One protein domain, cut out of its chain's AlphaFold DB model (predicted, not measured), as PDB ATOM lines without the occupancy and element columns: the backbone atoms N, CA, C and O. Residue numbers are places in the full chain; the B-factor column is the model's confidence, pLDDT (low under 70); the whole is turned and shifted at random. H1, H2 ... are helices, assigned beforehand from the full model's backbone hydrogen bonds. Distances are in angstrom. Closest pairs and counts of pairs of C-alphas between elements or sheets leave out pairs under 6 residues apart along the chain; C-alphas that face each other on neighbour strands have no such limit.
ATOM      1  N   PRO A   5      99.186 158.716 139.743       85.88
ATOM      2  CA  PRO A   5      98.047 158.799 140.660       85.88
ATOM      3  C   PRO A   5      97.087 159.949 140.320       85.88
ATOM      4  O   PRO A   5      95.873 159.799 140.437       85.88
ATOM      5  N   ILE A   6      97.621 161.081 139.844       86.75
ATOM      6  CA  ILE A   6      96.823 162.237 139.418       86.75
ATOM      7  C   ILE A   6      96.025 161.880 138.160       86.75
ATOM      8  O   ILE A   6      94.829 162.158 138.094       86.75
ATOM      9  N   PHE A   7      96.660 161.211 137.192       87.06
ATOM     10  CA  PHE A   7      95.982 160.700 135.998       87.06
ATOM     11  C   PHE A   7      94.806 159.781 136.351       87.06
ATOM     12  O   PHE A   7      93.702 159.994 135.851       87.06
ATOM     13  N   THR A   8      95.021 158.797 137.229       88.06
ATOM     14  CA  THR A   8      93.984 157.832 137.616       88.06
ATOM     15  C   THR A   8      92.797 158.521 138.286       88.06
ATOM     16  O   THR A   8      91.669 158.324 137.846       88.06
ATOM     17  N   ASN A   9      93.040 159.388 139.274       88.00
ATOM     18  CA  ASN A   9      91.968 160.081 139.996       88.00
ATOM     19  C   ASN A   9      91.129 160.983 139.078       88.00
ATOM     20  O   ASN A   9      89.905 161.015 139.177       88.00
ATOM     21  N   LEU A  10      91.775 161.713 138.162       87.00
ATOM     22  CA  LEU A  10      91.078 162.596 137.222       87.00
ATOM     23  C   LEU A  10      90.255 161.804 136.203       87.00
ATOM     24  O   LEU A  10      89.120 162.175 135.913       87.00
ATOM     25  N   LEU A  11      90.807 160.697 135.700       86.88
ATOM     26  CA  LEU A  11      90.096 159.800 134.795       86.88
ATOM     27  C   LEU A  11      88.859 159.194 135.472       86.88
ATOM     28  O   LEU A  11      87.789 159.171 134.870       86.88
ATOM     29  N   GLU A  12      88.988 158.723 136.713       87.12
ATOM     30  CA  GLU A  12      87.870 158.134 137.456       87.12
ATOM     31  C   GLU A  12      86.773 159.153 137.775       87.12
ATOM     32  O   GLU A  12      85.597 158.854 137.570       87.12
ATOM     33  N   ASN A  13      87.139 160.370 138.188       87.12
ATOM     34  CA  ASN A  13      86.176 161.442 138.455       87.12
ATOM     35  C   ASN A  13      85.406 161.866 137.193       87.12
ATOM     36  O   ASN A  13      84.194 162.080 137.247       87.12
ATOM     37  N   GLU A  14      86.084 161.966 136.047       84.19
ATOM     38  CA  GLU A  14      85.450 162.331 134.776       84.19
ATOM     39  C   GLU A  14      84.482 161.236 134.304       84.19
ATOM     40  O   GLU A  14      83.351 161.534 133.918       84.19
ATOM     41  N   LEU A  15      84.900 159.965 134.381       81.06
ATOM     42  CA  LEU A  15      84.058 158.818 134.027       81.06
ATOM     43  C   LEU A  15      82.859 158.648 134.973       81.06
ATOM     44  O   LEU A  15      81.842 158.094 134.565       81.06
ATOM     45  N   TYR A  16      82.969 159.116 136.219       75.75
ATOM     46  CA  TYR A  16      81.858 159.163 137.169       75.75
ATOM     47  C   TYR A  16      80.869 160.295 136.850       75.75
ATOM     48  O   TYR A  16      79.658 160.094 136.891       75.75
ATOM     49  N   THR A  17      81.382 161.483 136.519       73.69
ATOM     50  CA  THR A  17      80.570 162.700 136.330       73.69
ATOM     51  C   THR A  17      79.909 162.756 134.954       73.69
ATOM     52  O   THR A  17      78.826 163.320 134.809       73.69
ATOM     53  N   SER A  18      80.539 162.160 133.942       66.50
ATOM     54  CA  SER A  18      80.004 162.058 132.585       66.50
ATOM     55  C   SER A  18      79.478 160.640 132.357       66.50
ATOM     56  O   SER A  18      80.247 159.791 131.896       66.50
ATOM     57  N   PRO A  19      78.201 160.338 132.664       61.12
ATOM     58  CA  PRO A  19      77.633 159.036 132.352       61.12
ATOM     59  C   PRO A  19      77.666 158.849 130.834       61.12
ATOM     60  O   PRO A  19      76.897 159.457 130.086       61.12
ATOM     61  N   LEU A  20      78.613 158.035 130.374       66.31
ATOM     62  CA  LEU A  20      78.731 157.668 128.974       66.31
ATOM     63  C   LEU A  20      77.411 157.026 128.548       66.31
ATOM     64  O   LEU A  20      76.914 156.102 129.194       66.31
ATOM     65  N   ASN A  21      76.813 157.540 127.476       68.69
ATOM     66  CA  ASN A  21      75.528 157.047 127.016       68.69
ATOM     67  C   ASN A  21      75.717 155.676 126.359       68.69
ATOM     68  O   ASN A  21      76.042 155.572 125.176       68.69
ATOM     69  N   PHE A  22      75.478 154.621 127.136       66.56
ATOM     70  CA  PHE A  22      75.542 153.243 126.666       66.56
ATOM     71  C   PHE A  22      74.515 152.933 125.571       66.56
ATOM     72  O   PHE A  22      74.605 151.867 124.988       66.56
ATOM     73  N   ASN A  23      73.558 153.807 125.248       68.75
ATOM     74  CA  ASN A  23      72.609 153.589 124.147       68.75
ATOM     75  C   ASN A  23      73.141 154.071 122.787       68.75
ATOM     76  O   ASN A  23      72.483 153.873 121.769       68.75
ATOM     77  N   GLN A  24      74.314 154.709 122.746       70.94
ATOM     78  CA  GLN A  24      74.953 155.130 121.499       70.94
ATOM     79  C   GLN A  24      75.726 153.982 120.832       70.94
ATOM     80  O   GLN A  24      76.100 153.003 121.478       70.94
ATOM     81  N   HIS A  25      75.976 154.127 119.525       76.94
ATOM     82  CA  HIS A  25      76.807 153.201 118.753       76.94
ATOM     83  C   HIS A  25      78.187 153.015 119.413       76.94
ATOM     84  O   HIS A  25      78.769 154.019 119.856       76.94
ATOM     85  N   PRO A  26      78.733 151.783 119.456       74.88
ATOM     86  CA  PRO A  26      79.993 151.485 120.134       74.88
ATOM     87  C   PRO A  26      81.170 152.363 119.678       74.88
ATOM     88  O   PRO A  26      81.951 152.769 120.529       74.88
ATOM     89  N   ASP A  27      81.259 152.774 118.409       80.94
ATOM     90  CA  ASP A  27      82.300 153.708 117.919       80.94
ATOM     91  C   ASP A  27      82.301 155.039 118.664       80.94
ATOM     92  O   ASP A  27      83.341 155.519 119.107       80.94
ATOM     93  N   LYS A  28      81.126 155.664 118.812       81.12
ATOM     94  CA  LYS A  28      81.010 156.971 119.479       81.12
ATOM     95  C   LYS A  28      81.409 156.856 120.942       81.12
ATOM     96  O   LYS A  28      82.046 157.758 121.482       81.12
ATOM     97  N   PHE A  29      81.072 155.724 121.551       78.31
ATOM     98  CA  PHE A  29      81.454 155.397 122.912       78.31
ATOM     99  C   PHE A  29      82.971 155.184 123.045       78.31
ATOM    100  O   PHE A  29      83.597 155.809 123.903       78.31
ATOM    101  N   CYS A  30      83.576 154.378 122.163       82.31
ATOM    102  CA  CYS A  30      85.021 154.137 122.127       82.31
ATOM    103  C   CYS A  30      85.785 155.447 121.928       82.31
ATOM    104  O   CYS A  30      86.652 155.786 122.728       82.31
ATOM    105  N   ASN A  31      85.384 156.249 120.940       84.56
ATOM    106  CA  ASN A  31      85.974 157.557 120.675       84.56
ATOM    107  C   ASN A  31      85.841 158.507 121.871       84.56
ATOM    108  O   ASN A  31      86.772 159.253 122.173       84.56
ATOM    109  N   GLY A  32      84.712 158.479 122.585       84.00
ATOM    110  CA  GLY A  32      84.516 159.246 123.815       84.00
ATOM    111  C   GLY A  32      85.540 158.885 124.893       84.00
ATOM    112  O   GLY A  32      86.239 159.766 125.396       84.00
ATOM    113  N   ILE A  33      85.687 157.591 125.192       84.06
ATOM    114  CA  ILE A  33      86.661 157.097 126.178       84.06
ATOM    115  C   ILE A  33      88.093 157.426 125.752       84.06
ATOM    116  O   ILE A  33      88.859 157.973 126.549       84.06
ATOM    117  N   THR A  34      88.446 157.150 124.497       87.44
ATOM    118  CA  THR A  34      89.775 157.418 123.933       87.44
ATOM    119  C   THR A  34      90.133 158.897 124.057       87.44
ATOM    120  O   THR A  34      91.207 159.248 124.551       87.44
ATOM    121  N   ASN A  35      89.206 159.792 123.711       88.06
ATOM    122  CA  ASN A  35      89.421 161.232 123.824       88.06
ATOM    123  C   ASN A  35      89.612 161.692 125.275       88.06
ATOM    124  O   ASN A  35      90.478 162.533 125.533       88.06
ATOM    125  N   ILE A  36      88.846 161.141 126.224       87.75
ATOM    126  CA  ILE A  36      89.003 161.429 127.657       87.75
ATOM    127  C   ILE A  36      90.380 160.962 128.147       87.75
ATOM    128  O   ILE A  36      91.107 161.740 128.772       87.75
ATOM    129  N   MET A  37      90.781 159.729 127.814       87.75
ATOM    130  CA  MET A  37      92.090 159.185 128.190       87.75
ATOM    131  C   MET A  37      93.236 160.034 127.636       87.75
ATOM    132  O   MET A  37      94.130 160.429 128.385       87.75
ATOM    133  N   ILE A  38      93.199 160.379 126.347       88.25
ATOM    134  CA  ILE A  38      94.237 161.194 125.701       88.25
ATOM    135  C   ILE A  38      94.289 162.600 126.302       88.25
ATOM    136  O   ILE A  38      95.379 163.134 126.517       88.25
ATOM    137  N   ARG A  39      93.133 163.215 126.575       89.12
ATOM    138  CA  ARG A  39      93.043 164.553 127.173       89.12
ATOM    139  C   ARG A  39      93.736 164.596 128.533       89.12
ATOM    140  O   ARG A  39      94.575 165.470 128.754       89.12
ATOM    141  N   TRP A  40      93.430 163.648 129.417       87.06
ATOM    142  CA  TRP A  40      94.044 163.596 130.743       87.06
ATOM    143  C   TRP A  40      95.507 163.173 130.695       87.06
ATOM    144  O   TRP A  40      96.325 163.766 131.399       87.06
ATOM    145  N   ALA A  41      95.868 162.240 129.813       85.50
ATOM    146  CA  ALA A  41      97.256 161.851 129.597       85.50
ATOM    147  C   ALA A  41      98.105 163.050 129.152       85.50
ATOM    148  O   ALA A  41      99.158 163.300 129.724       85.50
ATOM    149  N   LYS A  42      97.625 163.858 128.197       83.88
ATOM    150  CA  LYS A  42      98.321 165.081 127.753       83.88
ATOM    151  C   LYS A  42      98.510 166.106 128.875       83.88
ATOM    152  O   LYS A  42      99.490 166.842 128.850       83.88
ATOM    153  N   LYS A  43      97.573 166.179 129.822       84.62
ATOM    154  CA  LYS A  43      97.599 167.149 130.927       84.62
ATOM    155  C   LYS A  43      98.508 166.722 132.081       84.62
ATOM    156  O   LYS A  43      99.062 167.580 132.757       84.62
ATOM    157  N   THR A  44      98.639 165.419 132.311       81.94
ATOM    158  CA  THR A  44      99.331 164.852 133.484       81.94
ATOM    159  C   THR A  44     100.701 164.268 133.157       81.94
ATOM    160  O   THR A  44     101.576 164.253 134.016       81.94
ATOM    161  N   ILE A  45     100.916 163.818 131.919       78.62
ATOM    162  CA  ILE A  45     102.153 163.165 131.492       78.62
ATOM    163  C   ILE A  45     102.905 164.137 130.580       78.62
ATOM    164  O   ILE A  45     102.512 164.326 129.420       78.62
ATOM    165  N   PRO A  46     103.982 164.777 131.068       66.00
ATOM    166  CA  PRO A  46     104.777 165.671 130.248       66.00
ATOM    167  C   PRO A  46     105.423 164.856 129.126       66.00
ATOM    168  O   PRO A  46     106.347 164.074 129.346       66.00
ATOM    169  N   ARG A  47     104.938 165.031 127.892       62.56
ATOM    170  CA  ARG A  47     105.576 164.420 126.725       62.56
ATOM    171  C   ARG A  47     106.997 164.968 126.628       62.56
ATOM    172  O   ARG A  47     107.195 166.166 126.425       62.56
ATOM    173  N   CYS A 120     104.694 147.293 129.085       82.12
ATOM    174  CA  CYS A 120     104.983 148.715 129.202       82.12
ATOM    175  C   CYS A 120     106.013 149.182 128.147       82.12
ATOM    176  O   CYS A 120     106.755 148.380 127.567       82.12
ATOM    177  N   LYS A 121     106.066 150.494 127.911       82.81
ATOM    178  CA  LYS A 121     106.980 151.243 127.045       82.81
ATOM    179  C   LYS A 121     106.885 150.839 125.578       82.81
ATOM    180  O   LYS A 121     107.876 150.885 124.849       82.81
ATOM    181  N   LYS A 122     105.699 150.416 125.143       85.25
ATOM    182  CA  LYS A 122     105.415 150.190 123.726       85.25
ATOM    183  C   LYS A 122     104.888 151.462 123.079       85.25
ATOM    184  O   LYS A 122     104.364 152.360 123.743       85.25
ATOM    185  N   SER A 123     105.065 151.518 121.764       81.50
ATOM    186  CA  SER A 123     104.443 152.538 120.933       81.50
ATOM    187  C   SER A 123     102.922 152.486 121.101       81.50
ATOM    188  O   SER A 123     102.382 151.398 121.325       81.50
ATOM    189  N   PRO A 124     102.246 153.638 121.022       86.94
ATOM    190  CA  PRO A 124     100.795 153.675 121.071       86.94
ATOM    191  C   PRO A 124     100.201 153.027 119.815       86.94
ATOM    192  O   PRO A 124     100.886 152.914 118.793       86.94
ATOM    193  N   GLY A 125      98.936 152.617 119.906       84.50
ATOM    194  CA  GLY A 125      98.149 152.208 118.744       84.50
ATOM    195  C   GLY A 125      97.868 153.370 117.784       84.50
ATOM    196  O   GLY A 125      98.284 154.508 118.017       84.50
ATOM    197  N   GLU A 126      97.145 153.086 116.700       83.88
ATOM    198  CA  GLU A 126      96.660 154.106 115.754       83.88
ATOM    199  C   GLU A 126      95.754 155.142 116.439       83.88
ATOM    200  O   GLU A 126      95.814 156.335 116.147       83.88
ATOM    201  N   ASP A 127      95.013 154.692 117.448       81.44
ATOM    202  CA  ASP A 127      94.201 155.503 118.354       81.44
ATOM    203  C   ASP A 127      95.021 156.423 119.282       81.44
ATOM    204  O   ASP A 127      94.463 157.253 119.999       81.44
ATOM    205  N   GLY A 128      96.353 156.305 119.295       84.06
ATOM    206  CA  GLY A 128      97.226 157.078 120.172       84.06
ATOM    207  C   GLY A 128      97.206 156.621 121.636       84.06
ATOM    208  O   GLY A 128      97.767 157.320 122.491       84.06
ATOM    209  N   ILE A 129      96.598 155.470 121.941       87.00
ATOM    210  CA  ILE A 129      96.533 154.908 123.290       87.00
ATOM    211  C   ILE A 129      97.791 154.090 123.569       87.00
ATOM    212  O   ILE A 129      98.138 153.148 122.858       87.00
ATOM    213  N   HIS A 130      98.492 154.459 124.641       87.50
ATOM    214  CA  HIS A 130      99.614 153.682 125.155       87.50
ATOM    215  C   HIS A 130      99.118 152.571 126.090       87.50
ATOM    216  O   HIS A 130      98.179 152.797 126.859       87.50
ATOM    217  N   PRO A 131      99.788 151.404 126.126       86.31
ATOM    218  CA  PRO A 131      99.425 150.333 127.054       86.31
ATOM    219  C   PRO A 131      99.526 150.770 128.521       86.31
ATOM    220  O   PRO A 131      98.768 150.286 129.353       86.31
ATOM    221  N   GLU A 132     100.390 151.737 128.848       88.25
ATOM    222  CA  GLU A 132     100.450 152.377 130.168       88.25
ATOM    223  C   GLU A 132      99.099 152.901 130.650       88.25
ATOM    224  O   GLU A 132      98.792 152.769 131.834       88.25
ATOM    225  N   PHE A 133      98.297 153.486 129.757       88.56
ATOM    226  CA  PHE A 133      97.006 154.065 130.130       88.56
ATOM    227  C   PHE A 133      96.059 152.962 130.611       88.56
ATOM    228  O   PHE A 133      95.392 153.122 131.632       88.56
ATOM    229  N   LEU A 134      96.092 151.806 129.940       88.06
ATOM    230  CA  LEU A 134      95.302 150.621 130.280       88.06
ATOM    231  C   LEU A 134      95.852 149.860 131.495       88.06
ATOM    232  O   LEU A 134      95.108 149.210 132.219       88.06
ATOM    233  N   ILE A 135      97.156 149.931 131.760       89.69
ATOM    234  CA  ILE A 135      97.753 149.311 132.951       89.69
ATOM    235  C   ILE A 135      97.428 150.131 134.211       89.69
ATOM    236  O   ILE A 135      97.217 149.566 135.284       89.69
ATOM    237  N   ARG A 136      97.388 151.465 134.087       88.38
ATOM    238  CA  ARG A 136      97.245 152.428 135.199       88.38
ATOM    239  C   ARG A 136      95.803 152.869 135.468       88.38
ATOM    240  O   ARG A 136      95.564 153.627 136.408       88.38
ATOM    241  N   MET A 137      94.853 152.423 134.656       86.12
ATOM    242  CA  MET A 137      93.437 152.731 134.829       86.12
ATOM    243  C   MET A 137      92.892 152.175 136.154       86.12
ATOM    244  O   MET A 137      93.217 151.055 136.567       86.12
ATOM    245  N   GLY A 138      92.058 152.969 136.818       88.12
ATOM    246  CA  GLY A 138      91.462 152.608 138.098       88.12
ATOM    247  C   GLY A 138      90.298 151.613 137.966       88.12
ATOM    248  O   GLY A 138      89.864 151.305 136.847       88.12
ATOM    249  N   PRO A 139      89.812 151.049 139.087       87.75
ATOM    250  CA  PRO A 139      88.738 150.057 139.098       87.75
ATOM    251  C   PRO A 139      87.494 150.507 138.327       87.75
ATOM    252  O   PRO A 139      86.914 149.691 137.609       87.75
ATOM    253  N   LYS A 140      87.119 151.792 138.394       84.81
ATOM    254  CA  LYS A 140      85.896 152.260 137.731       84.81
ATOM    255  C   LYS A 140      86.033 152.282 136.215       84.81
ATOM    256  O   LYS A 140      85.159 151.809 135.497       84.81
ATOM    257  N   ALA A 141      87.176 152.752 135.725       85.94
ATOM    258  CA  ALA A 141      87.488 152.716 134.302       85.94
ATOM    259  C   ALA A 141      87.496 151.277 133.757       85.94
ATOM    260  O   ALA A 141      87.063 151.034 132.631       85.94
ATOM    261  N   LYS A 142      87.957 150.305 134.560       89.56
ATOM    262  CA  LYS A 142      87.953 148.882 134.180       89.56
ATOM    263  C   LYS A 142      86.543 148.323 134.083       89.56
ATOM    264  O   LYS A 142      86.270 147.558 133.165       89.56
ATOM    265  N   GLU A 143      85.659 148.718 134.992       88.12
ATOM    266  CA  GLU A 143      84.243 148.356 134.944       88.12
ATOM    267  C   GLU A 143      83.577 148.903 133.672       88.12
ATOM    268  O   GLU A 143      82.949 148.146 132.939       88.12
ATOM    269  N   THR A 144      83.803 150.175 133.335       85.81
ATOM    270  CA  THR A 144      83.272 150.782 132.102       85.81
ATOM    271  C   THR A 144      83.756 150.055 130.843       85.81
ATOM    272  O   THR A 144      82.962 149.790 129.941       85.81
ATOM    273  N   MET A 145      85.041 149.689 130.786       86.44
ATOM    274  CA  MET A 145      85.597 148.905 129.675       86.44
ATOM    275  C   MET A 145      85.000 147.498 129.608       86.44
ATOM    276  O   MET A 145      84.713 147.008 128.521       86.44
ATOM    277  N   LEU A 146      84.778 146.849 130.754       88.38
ATOM    278  CA  LEU A 146      84.136 145.537 130.809       88.38
ATOM    279  C   LEU A 146      82.710 145.583 130.249       88.38
ATOM    280  O   LEU A 146      82.345 144.747 129.424       88.38
ATOM    281  N   THR A 147      81.932 146.584 130.661       86.12
ATOM    282  CA  THR A 147      80.572 146.811 130.161       86.12
ATOM    283  C   THR A 147      80.570 147.062 128.658       86.12
ATOM    284  O   THR A 147      79.731 146.514 127.948       86.12
ATOM    285  N   LEU A 148      81.533 147.837 128.149       84.06
ATOM    286  CA  LEU A 148      81.698 148.053 126.713       84.06
ATOM    287  C   LEU A 148      81.973 146.750 125.962       84.06
ATOM    288  O   LEU A 148      81.295 146.472 124.976       84.06
ATOM    289  N   TYR A 149      82.938 145.953 126.422       84.38
ATOM    290  CA  TYR A 149      83.263 144.683 125.776       84.38
ATOM    291  C   TYR A 149      82.058 143.750 125.736       84.38
ATOM    292  O   TYR A 149      81.771 143.188 124.686       84.38
ATOM    293  N   ASN A 150      81.314 143.641 126.838       84.69
ATOM    294  CA  ASN A 150      80.104 142.820 126.892       84.69
ATOM    295  C   ASN A 150      78.995 143.364 125.984       84.69
ATOM    296  O   ASN A 150      78.320 142.592 125.318       84.69
ATOM    297  N   LYS A 151      78.861 144.686 125.863       81.56
ATOM    298  CA  LYS A 151      77.911 145.292 124.927       81.56
ATOM    299  C   LYS A 151      78.289 145.031 123.467       81.56
ATOM    300  O   LYS A 151      77.416 144.703 122.669       81.56
ATOM    301  N   ILE A 152      79.563 145.177 123.097       81.56
ATOM    302  CA  ILE A 152      80.061 144.836 121.750       81.56
ATOM    303  C   ILE A 152      79.813 143.353 121.473       81.56
ATOM    304  O   ILE A 152      79.340 142.994 120.399       81.56
ATOM    305  N   TRP A 153      80.068 142.507 122.470       80.00
ATOM    306  CA  TRP A 153      79.837 141.071 122.398       80.00
ATOM    307  C   TRP A 153      78.373 140.717 122.135       80.00
ATOM    308  O   TRP A 153      78.078 139.955 121.222       80.00
ATOM    309  N   GLU A 154      77.449 141.308 122.893       79.75
ATOM    310  CA  GLU A 154      76.006 141.085 122.743       79.75
ATOM    311  C   GLU A 154      75.464 141.644 121.425       79.75
ATOM    312  O   GLU A 154      74.628 141.022 120.777       79.75
ATOM    313  N   THR A 155      75.936 142.823 121.014       76.62
ATOM    314  CA  THR A 155      75.429 143.500 119.811       76.62
ATOM    315  C   THR A 155      76.074 142.999 118.521       76.62
ATOM    316  O   THR A 155      75.549 143.280 117.447       76.62
ATOM    317  N   SER A 156      77.197 142.271 118.598       75.06
ATOM    318  CA  SER A 156      78.045 141.895 117.451       75.06
ATOM    319  C   SER A 156      78.490 143.086 116.582       75.06
ATOM    320  O   SER A 156      78.970 142.902 115.464       75.06
TER     321      SER A 156
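What this domain is: This is residues 5 to 47 and 120 to 156 of the 160 residues of an uncharacterized protein of Rodentolepis nana (UniProt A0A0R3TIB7). The longest helix, H2, and H4 run opposite ways with a gap between their middles, and H1 makes the third corner of an open triangle of helices, its contacts being with the last part of H2 and the first part of H4. The short H3 stands crosswise toward the end where H1 begins and H2 ends. The printed part has 80 residues with four named helices, H1, H2, H3 and H4 along the chain, and no named strand: all helix. It is compact, with a radius of gyration of the C-alphas of 12.7 A, and spans 37 by 27 by 18 A.

Where its parts are: Find C-alpha 26 at (79.993, 151.485, 120.134); from there H2, residues 26 to 44, runs 27.0 A. H1, residues 5 to 17, begins at C-alpha 5, (98.047, 158.799, 140.660), and runs 18.4 A. H3 is residues 131 to 136. H4, residues 139 to 155, runs 24.3 A to C-alpha 155 at (75.429, 143.500, 119.811).

How they stand to each other: Look first at Phe 7 and Thr 44, whose C-alphas, 5.9 A apart, are the closest of H1 and H2; these helices touch and form a helical hairpin, opposite ways at a tilt of 38 degrees, only just steep. H1 touches H4 with residues 11 to 15 alone, closest at the C-alphas of Glu 12 and Lys 140, 6.2 A, the same way at a steep tilt of 52 degrees. H2 and H4 are close but not clearly touching, with the C-alphas of Pro 26 and Ile 152 closest at 6.8 A. H3 and H4 are near each other, with closest C-alphas 8.5 A apart. In H1, H2, H3 and H4 every O i to N i+4 pair is within hydrogen-bond range.

The domain as a whole: The C-alphas of Pro 46 and Glu 154 are the two farthest apart, 38.6 A. Residues 48 to 119 are not printed, and C-alphas 47 and 120 are 15.9 A apart across this cut. Of the links printed whole, H3 to H4 is tight and H1 to H2 short. The model's pLDDT is under 70 at residues 18 to 23 and 46 to 47.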